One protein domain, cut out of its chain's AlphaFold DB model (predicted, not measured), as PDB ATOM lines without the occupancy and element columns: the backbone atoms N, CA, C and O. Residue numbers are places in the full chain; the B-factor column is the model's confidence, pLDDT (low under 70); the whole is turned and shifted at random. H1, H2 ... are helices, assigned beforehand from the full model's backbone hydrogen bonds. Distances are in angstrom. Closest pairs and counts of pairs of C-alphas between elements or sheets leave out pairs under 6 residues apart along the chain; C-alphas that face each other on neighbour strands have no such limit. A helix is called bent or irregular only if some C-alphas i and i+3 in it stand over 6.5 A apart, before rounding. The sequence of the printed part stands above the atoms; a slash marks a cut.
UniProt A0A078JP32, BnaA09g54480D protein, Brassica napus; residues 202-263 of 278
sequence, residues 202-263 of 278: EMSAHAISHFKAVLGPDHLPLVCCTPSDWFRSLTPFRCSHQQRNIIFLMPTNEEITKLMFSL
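This is residues 202 to 263 of the 278 residues of the protein "BnaA09g54480D protein" of Brassica napus (UniProt A0A078JP32). The chain is drawn out into a wide, open U, with four separate helices strung along it like beads and an empty middle. H1, the longest, lies at one tip; a long strand-less stretch, residues 216 to 227, leads down that arm to H2 at the bend, and the other arm runs through H3 to H4 at the second tip. The printed part has 62 residues with four named helices, in the order H1, H2, H3, H4, and no named strand, and the class is all helix. The whole is extended, with a radius of gyration of the C-alphas of 19.9 A, and flat, its C-alphas spanning 50 by 37 by 18 A along the three main axes.

H1, residues 202 to 215, touches no helix. A long link of 12 residues joins it to H2, residues 228 to 234, and the two are apart, with no C-alpha of the one within 8 A of the other. A short link of 6 residues joins H2 to H3, residues 241 to 248, and these two are apart as well. A tight link of 4 residues joins H3 to H4, residues 253 to 262, yet they too are apart. H1 is apart from H3 and from H4, and H2 is apart from H4. Residues 202 to 238, 240 to 246 and 248 to 263 stand free, with no C-alpha 8 or more residues away along the chain within 10 A. In H1, H2, H3 and H4 every backbone O i to N i+4 pair is within hydrogen-bond range.

H1 begins with C-alpha 202 of Glu at (-51.943, 21.622, 78.373) and measures 19.8 A from first to last C-alpha, over 14 residues. H2, Ser 228 to Leu 234, has 7 residues and measures 10.4 A; C-alpha 228 is at (-34.742, 17.249, 39.522). H3, His 241 to Phe 248, has 8 residues and measures 10.9 A. H4, Asn 253 to Ser 262, has 10 residues, measures 14.2 A and ends with C-alpha 262 at (-69.107, 20.748, 41.325). No helix is bent or irregular.

The two C-alphas farthest apart are those of Glu 202 and Gln 242, at 52.8 A. The first and last printed C-alphas, those of Glu 202 and Leu 263, are 37.0 A apart. The printed part has no cut. The long link is that from H1 to H2, residues 216 to 227, whose C-alphas lie 16 to 21 A from the mean of the C-alphas. The mean pLDDT of the printed part is 80.3, and confidence is low, under 70, at residues 220 to 225 and at residue 263 of the model.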
ATOM      1  N   GLU A 202     -53.114  22.454  78.656       87.44
ATOM      2  CA  GLU A 202     -51.943  21.622  78.373       87.44
ATOM      3  C   GLU A 202     -52.112  20.813  77.085       87.44
ATOM      4  O   GLU A 202     -51.213  20.801  76.241       87.44
ATOM      5  N   MET A 203     -53.282  20.201  76.870       89.19
ATOM      6  CA  MET A 203     -53.590  19.491  75.626       89.19
ATOM      7  C   MET A 203     -53.483  20.430  74.422       89.19
ATOM      8  O   MET A 203     -52.840  20.098  73.426       89.19
ATOM      9  N   SER A 204     -54.069  21.628  74.505       87.50
ATOM     10  CA  SER A 204     -54.009  22.598  73.410       87.50
ATOM     11  C   SER A 204     -52.573  23.037  73.102       87.50
ATOM     12  O   SER A 204     -52.174  23.052  71.936       87.50
ATOM     13  N   ALA A 205     -51.775  23.316  74.134       89.19
ATOM     14  CA  ALA A 205     -50.378  23.704  73.998       89.19
ATOM     15  C   ALA A 205     -49.543  22.570  73.389       89.19
ATOM     16  O   ALA A 205     -48.750  22.814  72.478       89.19
ATOM     17  N   HIS A 206     -49.772  21.330  73.829       90.31
ATOM     18  CA  HIS A 206     -49.103  20.147  73.297       90.31
ATOM     19  C   HIS A 206     -49.421  19.931  71.812       90.31
ATOM     20  O   HIS A 206     -48.505  19.760  71.007       90.31
ATOM     21  N   ALA A 207     -50.697  20.021  71.418       88.31
ATOM     22  CA  ALA A 207     -51.102  19.902  70.018       88.31
ATOM     23  C   ALA A 207     -50.461  20.990  69.143       88.31
ATOM     24  O   ALA A 207     -49.920  20.686  68.077       88.31
ATOM     25  N   ILE A 208     -50.479  22.248  69.597       88.31
ATOM     26  CA  ILE A 208     -49.853  23.368  68.880       88.31
ATOM     27  C   ILE A 208     -48.347  23.134  68.735       88.31
ATOM     28  O   ILE A 208     -47.816  23.283  67.637       88.31
ATOM     29  N   SER A 209     -47.664  22.747  69.814       88.69
ATOM     30  CA  SER A 209     -46.223  22.479  69.813       88.69
ATOM     31  C   SER A 209     -45.854  21.363  68.834       88.69
ATOM     32  O   SER A 209     -44.977  21.560  67.992       88.69
ATOM     33  N   HIS A 210     -46.577  20.239  68.872       87.44
ATOM     34  CA  HIS A 210     -46.372  19.113  67.964       87.44
ATOM     35  C   HIS A 210     -46.515  19.536  66.496       87.44
ATOM     36  O   HIS A 210     -45.605  19.331  65.693       87.44
ATOM     37  N   PHE A 211     -47.631  20.172  66.125       86.25
ATOM     38  CA  PHE A 211     -47.844  20.574  64.733       86.25
ATOM     39  C   PHE A 211     -46.928  21.715  64.291       86.25
ATOM     40  O   PHE A 211     -46.551  21.746  63.122       86.25
ATOM     41  N   LYS A 212     -46.514  22.612  65.195       85.81
ATOM     42  CA  LYS A 212     -45.493  23.625  64.896       85.81
ATOM     43  C   LYS A 212     -44.160  22.960  64.556       85.81
ATOM     44  O   LYS A 212     -43.577  23.301  63.536       85.81
ATOM     45  N   ALA A 213     -43.717  21.978  65.339       84.00
ATOM     46  CA  ALA A 213     -42.477  21.253  65.063       84.00
ATOM     47  C   ALA A 213     -42.509  20.519  63.709       84.00
ATOM     48  O   ALA A 213     -41.511  20.505  62.994       84.00
ATOM     49  N   VAL A 214     -43.660  19.945  63.338       83.69
ATOM     50  CA  VAL A 214     -43.828  19.208  62.073       83.69
ATOM     51  C   VAL A 214     -43.948  20.138  60.861       83.69
ATOM     52  O   VAL A 214     -43.347  19.872  59.824       83.69
ATOM     53  N   LEU A 215     -44.751  21.202  60.958       82.44
ATOM     54  CA  LEU A 215     -45.131  22.037  59.809       82.44
ATOM     55  C   LEU A 215     -44.323  23.338  59.687       82.44
ATOM     56  O   LEU A 215     -44.357  23.972  58.635       82.44
ATOM     57  N   GLY A 216     -43.621  23.755  60.739       78.06
ATOM     58  CA  GLY A 216     -42.842  24.993  60.780       78.06
ATOM     59  C   GLY A 216     -41.678  24.895  61.765       78.06
ATOM     60  O   GLY A 216     -41.710  25.585  62.788       78.06
ATOM     61  N   PRO A 217     -40.677  24.034  61.496       77.25
ATOM     62  CA  PRO A 217     -39.521  23.892  62.371       77.25
ATOM     63  C   PRO A 217     -38.721  25.202  62.414       77.25
ATOM     64  O   PRO A 217     -38.523  25.849  61.386       77.25
ATOM     65  N   ASP A 218     -38.224  25.576  63.598       73.56
ATOM     66  CA  ASP A 218     -37.434  26.808  63.797       73.56
ATOM     67  C   ASP A 218     -36.121  26.796  62.985       73.56
ATOM     68  O   ASP A 218     -35.544  27.840  62.672       73.56
ATOM     69  N   HIS A 219     -35.672  25.604  62.592       74.31
ATOM     70  CA  HIS A 219     -34.590  25.389  61.646       74.31
ATOM     71  C   HIS A 219     -35.137  24.537  60.509       74.31
ATOM     72  O   HIS A 219     -35.392  23.343  60.679       74.31
ATOM     73  N   LEU A 220     -35.322  25.145  59.340       68.25
ATOM     74  CA  LEU A 220     -35.509  24.356  58.132       68.25
ATOM     75  C   LEU A 220     -34.237  23.515  57.957       68.25
ATOM     76  O   LEU A 220     -33.141  24.085  58.013       68.25
ATOM     77  N   PRO A 221     -34.339  22.186  57.784       66.88
ATOM     78  CA  PRO A 221     -33.170  21.397  57.440       66.88
ATOM     79  C   PRO A 221     -32.514  22.028  56.211       66.88
ATOM     80  O   PRO A 221     -33.213  22.542  55.331       66.88
ATOM     81  N   LEU A 222     -31.176  22.012  56.169       64.81
ATOM     82  CA  LEU A 222     -30.419  22.366  54.971       64.81
ATOM     83  C   LEU A 222     -31.115  21.702  53.790       64.81
ATOM     84  O   LEU A 222     -31.279  20.482  53.781       64.81
ATOM     85  N   VAL A 223     -31.592  22.518  52.850       61.69
ATOM     86  CA  VAL A 223     -32.254  22.021  51.653       61.69
ATOM     87  C   VAL A 223     -31.209  21.196  50.917       61.69
ATOM     88  O   VAL A 223     -30.380  21.726  50.180       61.69
ATOM     89  N   CYS A 224     -31.209  19.884  51.136       59.53
ATOM     90  CA  CYS A 224     -30.602  18.967  50.202       59.53
ATOM     91  C   CYS A 224     -31.418  19.147  48.931       59.53
ATOM     92  O   CYS A 224     -32.561  18.698  48.849       59.53
ATOM     93  N   CYS A 225     -30.867  19.885  47.970       62.62
ATOM     94  CA  CYS A 225     -31.443  19.997  46.645       62.62
ATOM     95  C   CYS A 225     -31.437  18.595  46.036       62.62
ATOM     96  O   CYS A 225     -30.463  18.189  45.407       62.62
ATOM     97  N   THR A 226     -32.499  17.824  46.265       70.31
ATOM     98  CA  THR A 226     -32.732  16.580  45.539       70.31
ATOM     99  C   THR A 226     -32.727  16.936  44.054       70.31
ATOM    100  O   THR A 226     -33.528  17.787  43.647       70.31
ATOM    101  N   PRO A 227     -31.822  16.358  43.243       79.00
ATOM    102  CA  PRO A 227     -31.733  16.692  41.832       79.00
ATOM    103  C   PRO A 227     -33.085  16.477  41.158       79.00
ATOM    104  O   PRO A 227     -33.769  15.488  41.430       79.00
ATOM    105  N   SER A 228     -33.469  17.375  40.249       75.06
ATOM    106  CA  SER A 228     -34.742  17.249  39.522       75.06
ATOM    107  C   SER A 228     -34.880  15.899  38.801       75.06
ATOM    108  O   SER A 228     -35.986  15.388  38.634       75.06
ATOM    109  N   ASP A 229     -33.750  15.278  38.457       77.81
ATOM    110  CA  ASP A 229     -33.686  13.972  37.809       77.81
ATOM    111  C   ASP A 229     -34.095  12.812  38.729       77.81
ATOM    112  O   ASP A 229     -34.673  11.839  38.251       77.81
ATOM    113  N   TRP A 230     -33.912  12.939  40.048       81.69
ATOM    114  CA  TRP A 230     -34.409  11.957  41.017       81.69
ATOM    115  C   TRP A 230     -35.943  11.975  41.102       81.69
ATOM    116  O   TRP A 230     -36.589  10.935  41.042       81.69
ATOM    117  N   PHE A 231     -36.569  13.156  41.123       74.75
ATOM    118  CA  PHE A 231     -38.036  13.245  41.041       74.75
ATOM    119  C   PHE A 231     -38.574  12.724  39.704       74.75
ATOM    120  O   PHE A 231     -39.636  12.098  39.650       74.75
ATOM    121  N   ARG A 232     -37.826  12.955  38.618       77.00
ATOM    122  CA  ARG A 232     -38.152  12.419  37.293       77.00
ATOM    123  C   ARG A 232     -38.047  10.893  37.243       77.00
ATOM    124  O   ARG A 232     -38.790  10.303  36.462       77.00
ATOM    125  N   SER A 233     -37.192  10.252  38.039       82.00
ATOM    126  CA  SER A 233     -37.085   8.786  38.065       82.00
ATOM    127  C   SER A 233     -38.187   8.112  38.891       82.00
ATOM    128  O   SER A 233     -38.603   7.012  38.542       82.00
ATOM    129  N   LEU A 234     -38.723   8.777  39.924       83.12
ATOM    130  CA  LEU A 234     -39.809   8.240  40.763       83.12
ATOM    131  C   LEU A 234     -41.141   8.066  40.026       83.12
ATOM    132  O   LEU A 234     -41.956   7.227  40.404       83.12
ATOM    133  N   THR A 235     -41.391   8.878  38.997       80.44
ATOM    134  CA  THR A 235     -42.634   8.813  38.221       80.44
ATOM    135  C   THR A 235     -42.312   8.812  36.728       80.44
ATOM    136  O   THR A 235     -41.734   9.777  36.237       80.44
ATOM    137  N   PRO A 236     -42.689   7.777  35.958       77.06
ATOM    138  CA  PRO A 236     -42.502   7.775  34.505       77.06
ATOM    139  C   PRO A 236     -43.549   8.638  33.786       77.06
ATOM    140  O   PRO A 236     -43.350   9.040  32.642       77.06
ATOM    141  N   PHE A 237     -44.665   8.954  34.451       82.44
ATOM    142  CA  PHE A 237     -45.732   9.754  33.866       82.44
ATOM    143  C   PHE A 237     -45.274  11.192  33.591       82.44
ATOM    144  O   PHE A 237     -44.742  11.886  34.463       82.44
ATOM    145  N   ARG A 238     -45.521  11.668  32.371       78.94
ATOM    146  CA  ARG A 238     -45.351  13.068  31.979       78.94
ATOM    147  C   ARG A 238     -46.668  13.556  31.407       78.94
ATOM    148  O   ARG A 238     -47.228  12.910  30.526       78.94
ATOM    149  N   CYS A 239     -47.147  14.696  31.902       80.25
ATOM    150  CA  CYS A 239     -48.304  15.356  31.311       80.25
ATOM    151  C   CYS A 239     -48.042  15.620  29.823       80.25
ATOM    152  O   CYS A 239     -46.925  15.988  29.431       80.25
ATOM    153  N   SER A 240     -49.067  15.421  28.995       87.12
ATOM    154  CA  SER A 240     -48.958  15.711  27.568       87.12
ATOM    155  C   SER A 240     -48.683  17.202  27.354       87.12
ATOM    156  O   SER A 240     -49.015  18.041  28.196       87.12
ATOM    157  N   HIS A 241     -48.094  17.558  26.209       81.75
ATOM    158  CA  HIS A 241     -47.884  18.965  25.852       81.75
ATOM    159  C   HIS A 241     -49.188  19.774  25.915       81.75
ATOM    160  O   HIS A 241     -49.194  20.905  26.394       81.75
ATOM    161  N   GLN A 242     -50.305  19.160  25.522       85.31
ATOM    162  CA  GLN A 242     -51.628  19.770  25.596       85.31
ATOM    163  C   GLN A 242     -52.077  20.022  27.044       85.31
ATOM    164  O   GLN A 242     -52.501  21.128  27.363       85.31
ATOM    165  N   GLN A 243     -51.935  19.039  27.940       82.56
ATOM    166  CA  GLN A 243     -52.280  19.200  29.361       82.56
ATOM    167  C   GLN A 243     -51.415  20.261  30.043       82.56
ATOM    168  O   GLN A 243     -51.918  21.048  30.838       82.56
ATOM    169  N   ARG A 244     -50.120  20.304  29.714       83.12
ATOM    170  CA  ARG A 244     -49.202  21.316  30.238       83.12
ATOM    171  C   ARG A 244     -49.658  22.719  29.849       83.12
ATOM    172  O   ARG A 244     -49.729  23.580  30.716       83.12
ATOM    173  N   ASN A 245     -50.012  22.922  28.582       84.25
ATOM    174  CA  ASN A 245     -50.497  24.215  28.106       84.25
ATOM    175  C   ASN A 245     -51.783  24.638  28.828       84.25
ATOM    176  O   ASN A 245     -51.896  25.798  29.193       84.25
ATOM    177  N   ILE A 246     -52.699  23.703  29.108       82.81
ATOM    178  CA  ILE A 246     -53.926  23.984  29.871       82.81
ATOM    179  C   ILE A 246     -53.611  24.425  31.310       82.81
ATOM    180  O   ILE A 246     -54.211  25.376  31.793       82.81
ATOM    181  N   ILE A 247     -52.646  23.788  31.986       80.00
ATOM    182  CA  ILE A 247     -52.269  24.126  33.375       80.00
ATOM    183  C   ILE A 247     -51.626  25.522  33.483       80.00
ATOM    184  O   ILE A 247     -51.729  26.159  34.528       80.00
ATOM    185  N   PHE A 248     -50.964  26.004  32.425       83.06
ATOM    186  CA  PHE A 248     -50.362  27.343  32.394       83.06
ATOM    187  C   PHE A 248     -51.352  28.466  32.053       83.06
ATOM    188  O   PHE A 248     -51.007  29.637  32.214       83.06
ATOM    189  N   LEU A 249     -52.558  28.144  31.578       86.06
ATOM    190  CA  LEU A 249     -53.582  29.150  31.313       86.06
ATOM    191  C   LEU A 249     -54.179  29.659  32.628       86.06
ATOM    192  O   LEU A 249     -54.386  28.900  33.575       86.06
ATOM    193  N   MET A 250     -54.478  30.959  32.681       84.50
ATOM    194  CA  MET A 250     -55.254  31.505  33.789       84.50
ATOM    195  C   MET A 250     -56.673  30.917  33.744       84.50
ATOM    196  O   MET A 250     -57.289  30.954  32.675       84.50
ATOM    197  N   PRO A 251     -57.200  30.404  34.869       85.12
ATOM    198  CA  PRO A 251     -58.545  29.852  34.902       85.12
ATOM    199  C   PRO A 251     -59.569  30.945  34.607       85.12
ATOM    200  O   PRO A 251     -59.489  32.062  35.127       85.12
ATOM    201  N   THR A 252     -60.548  30.616  33.776       89.88
ATOM    202  CA  THR A 252     -61.646  31.528  33.449       89.88
ATOM    203  C   THR A 252     -62.642  31.624  34.608       89.88
ATOM    204  O   THR A 252     -62.794  30.696  35.406       89.88
ATOM    205  N   ASN A 253     -63.386  32.733  34.693       85.88
ATOM    206  CA  ASN A 253     -64.442  32.891  35.704       85.88
ATOM    207  C   ASN A 253     -65.490  31.763  35.631       85.88
ATOM    208  O   ASN A 253     -66.013  31.327  36.656       85.88
ATOM    209  N   GLU A 254     -65.772  31.264  34.429       87.88
ATOM    210  CA  GLU A 254     -66.705  30.162  34.184       87.88
ATOM    211  C   GLU A 254     -66.179  28.834  34.738       87.88
ATOM    212  O   GLU A 254     -66.923  28.111  35.402       87.88
ATOM    213  N   GLU A 255     -64.893  28.529  34.541       84.38
ATOM    214  CA  GLU A 255     -64.246  27.343  35.113       84.38
ATOM    215  C   GLU A 255     -64.212  27.395  36.639       84.38
ATOM    216  O   GLU A 255     -64.545  26.400  37.285       84.38
ATOM    217  N   ILE A 256     -63.879  28.554  37.217       80.75
ATOM    218  CA  ILE A 256     -63.897  28.765  38.672       80.75
ATOM    219  C   ILE A 256     -65.306  28.510  39.211       80.75
ATOM    220  O   ILE A 256     -65.483  27.755  40.167       80.75
ATOM    221  N   THR A 257     -66.317  29.087  38.563       80.94
ATOM    222  CA  THR A 257     -67.723  28.949  38.957       80.94
ATOM    223  C   THR A 257     -68.182  27.493  38.863       80.94
ATOM    224  O   THR A 257     -68.720  26.938  39.821       80.94
ATOM    225  N   LYS A 258     -67.909  26.829  37.737       84.50
ATOM    226  CA  LYS A 258     -68.259  25.422  37.508       84.50
ATOM    227  C   LYS A 258     -67.578  24.496  38.512       84.50
ATOM    228  O   LYS A 258     -68.222  23.583  39.030       84.50
ATOM    229  N   LEU A 259     -66.300  24.726  38.807       81.94
ATOM    230  CA  LEU A 259     -65.553  23.936  39.778       81.94
ATOM    231  C   LEU A 259     -66.121  24.128  41.186       81.94
ATOM    232  O   LEU A 259     -66.397  23.129  41.849       81.94
ATOM    233  N   MET A 260     -66.394  25.372  41.594       73.81
ATOM    234  CA  MET A 260     -67.014  25.681  42.887       73.81
ATOM    235  C   MET A 260     -68.360  24.975  43.070       73.81
ATOM    236  O   MET A 260     -68.588  24.379  44.118       73.81
ATOM    237  N   PHE A 261     -69.217  24.949  42.045       73.25
ATOM    238  CA  PHE A 261     -70.513  24.260  42.116       73.25
ATOM    239  C   PHE A 261     -70.435  22.735  41.950       73.25
ATOM    240  O   PHE A 261     -71.369  22.033  42.332       73.25
ATOM    241  N   SER A 262     -69.335  22.200  41.411       76.31
ATOM    242  CA  SER A 262     -69.107  20.748  41.325       76.31
ATOM    243  C   SER A 262     -68.613  20.124  42.635       76.31
ATOM    244  O   SER A 262     -68.605  18.898  42.781       76.31
ATOM    245  N   LEU A 263     -68.191  20.946  43.601       69.62
ATOM    246  CA  LEU A 263     -67.750  20.472  44.904       69.62
ATOM    247  C   LEU A 263     -68.917  19.833  45.663       69.62
ATOM    248  O   LEU A 263     -70.046  20.316  45.651       69.62
TER     249      LEU A 263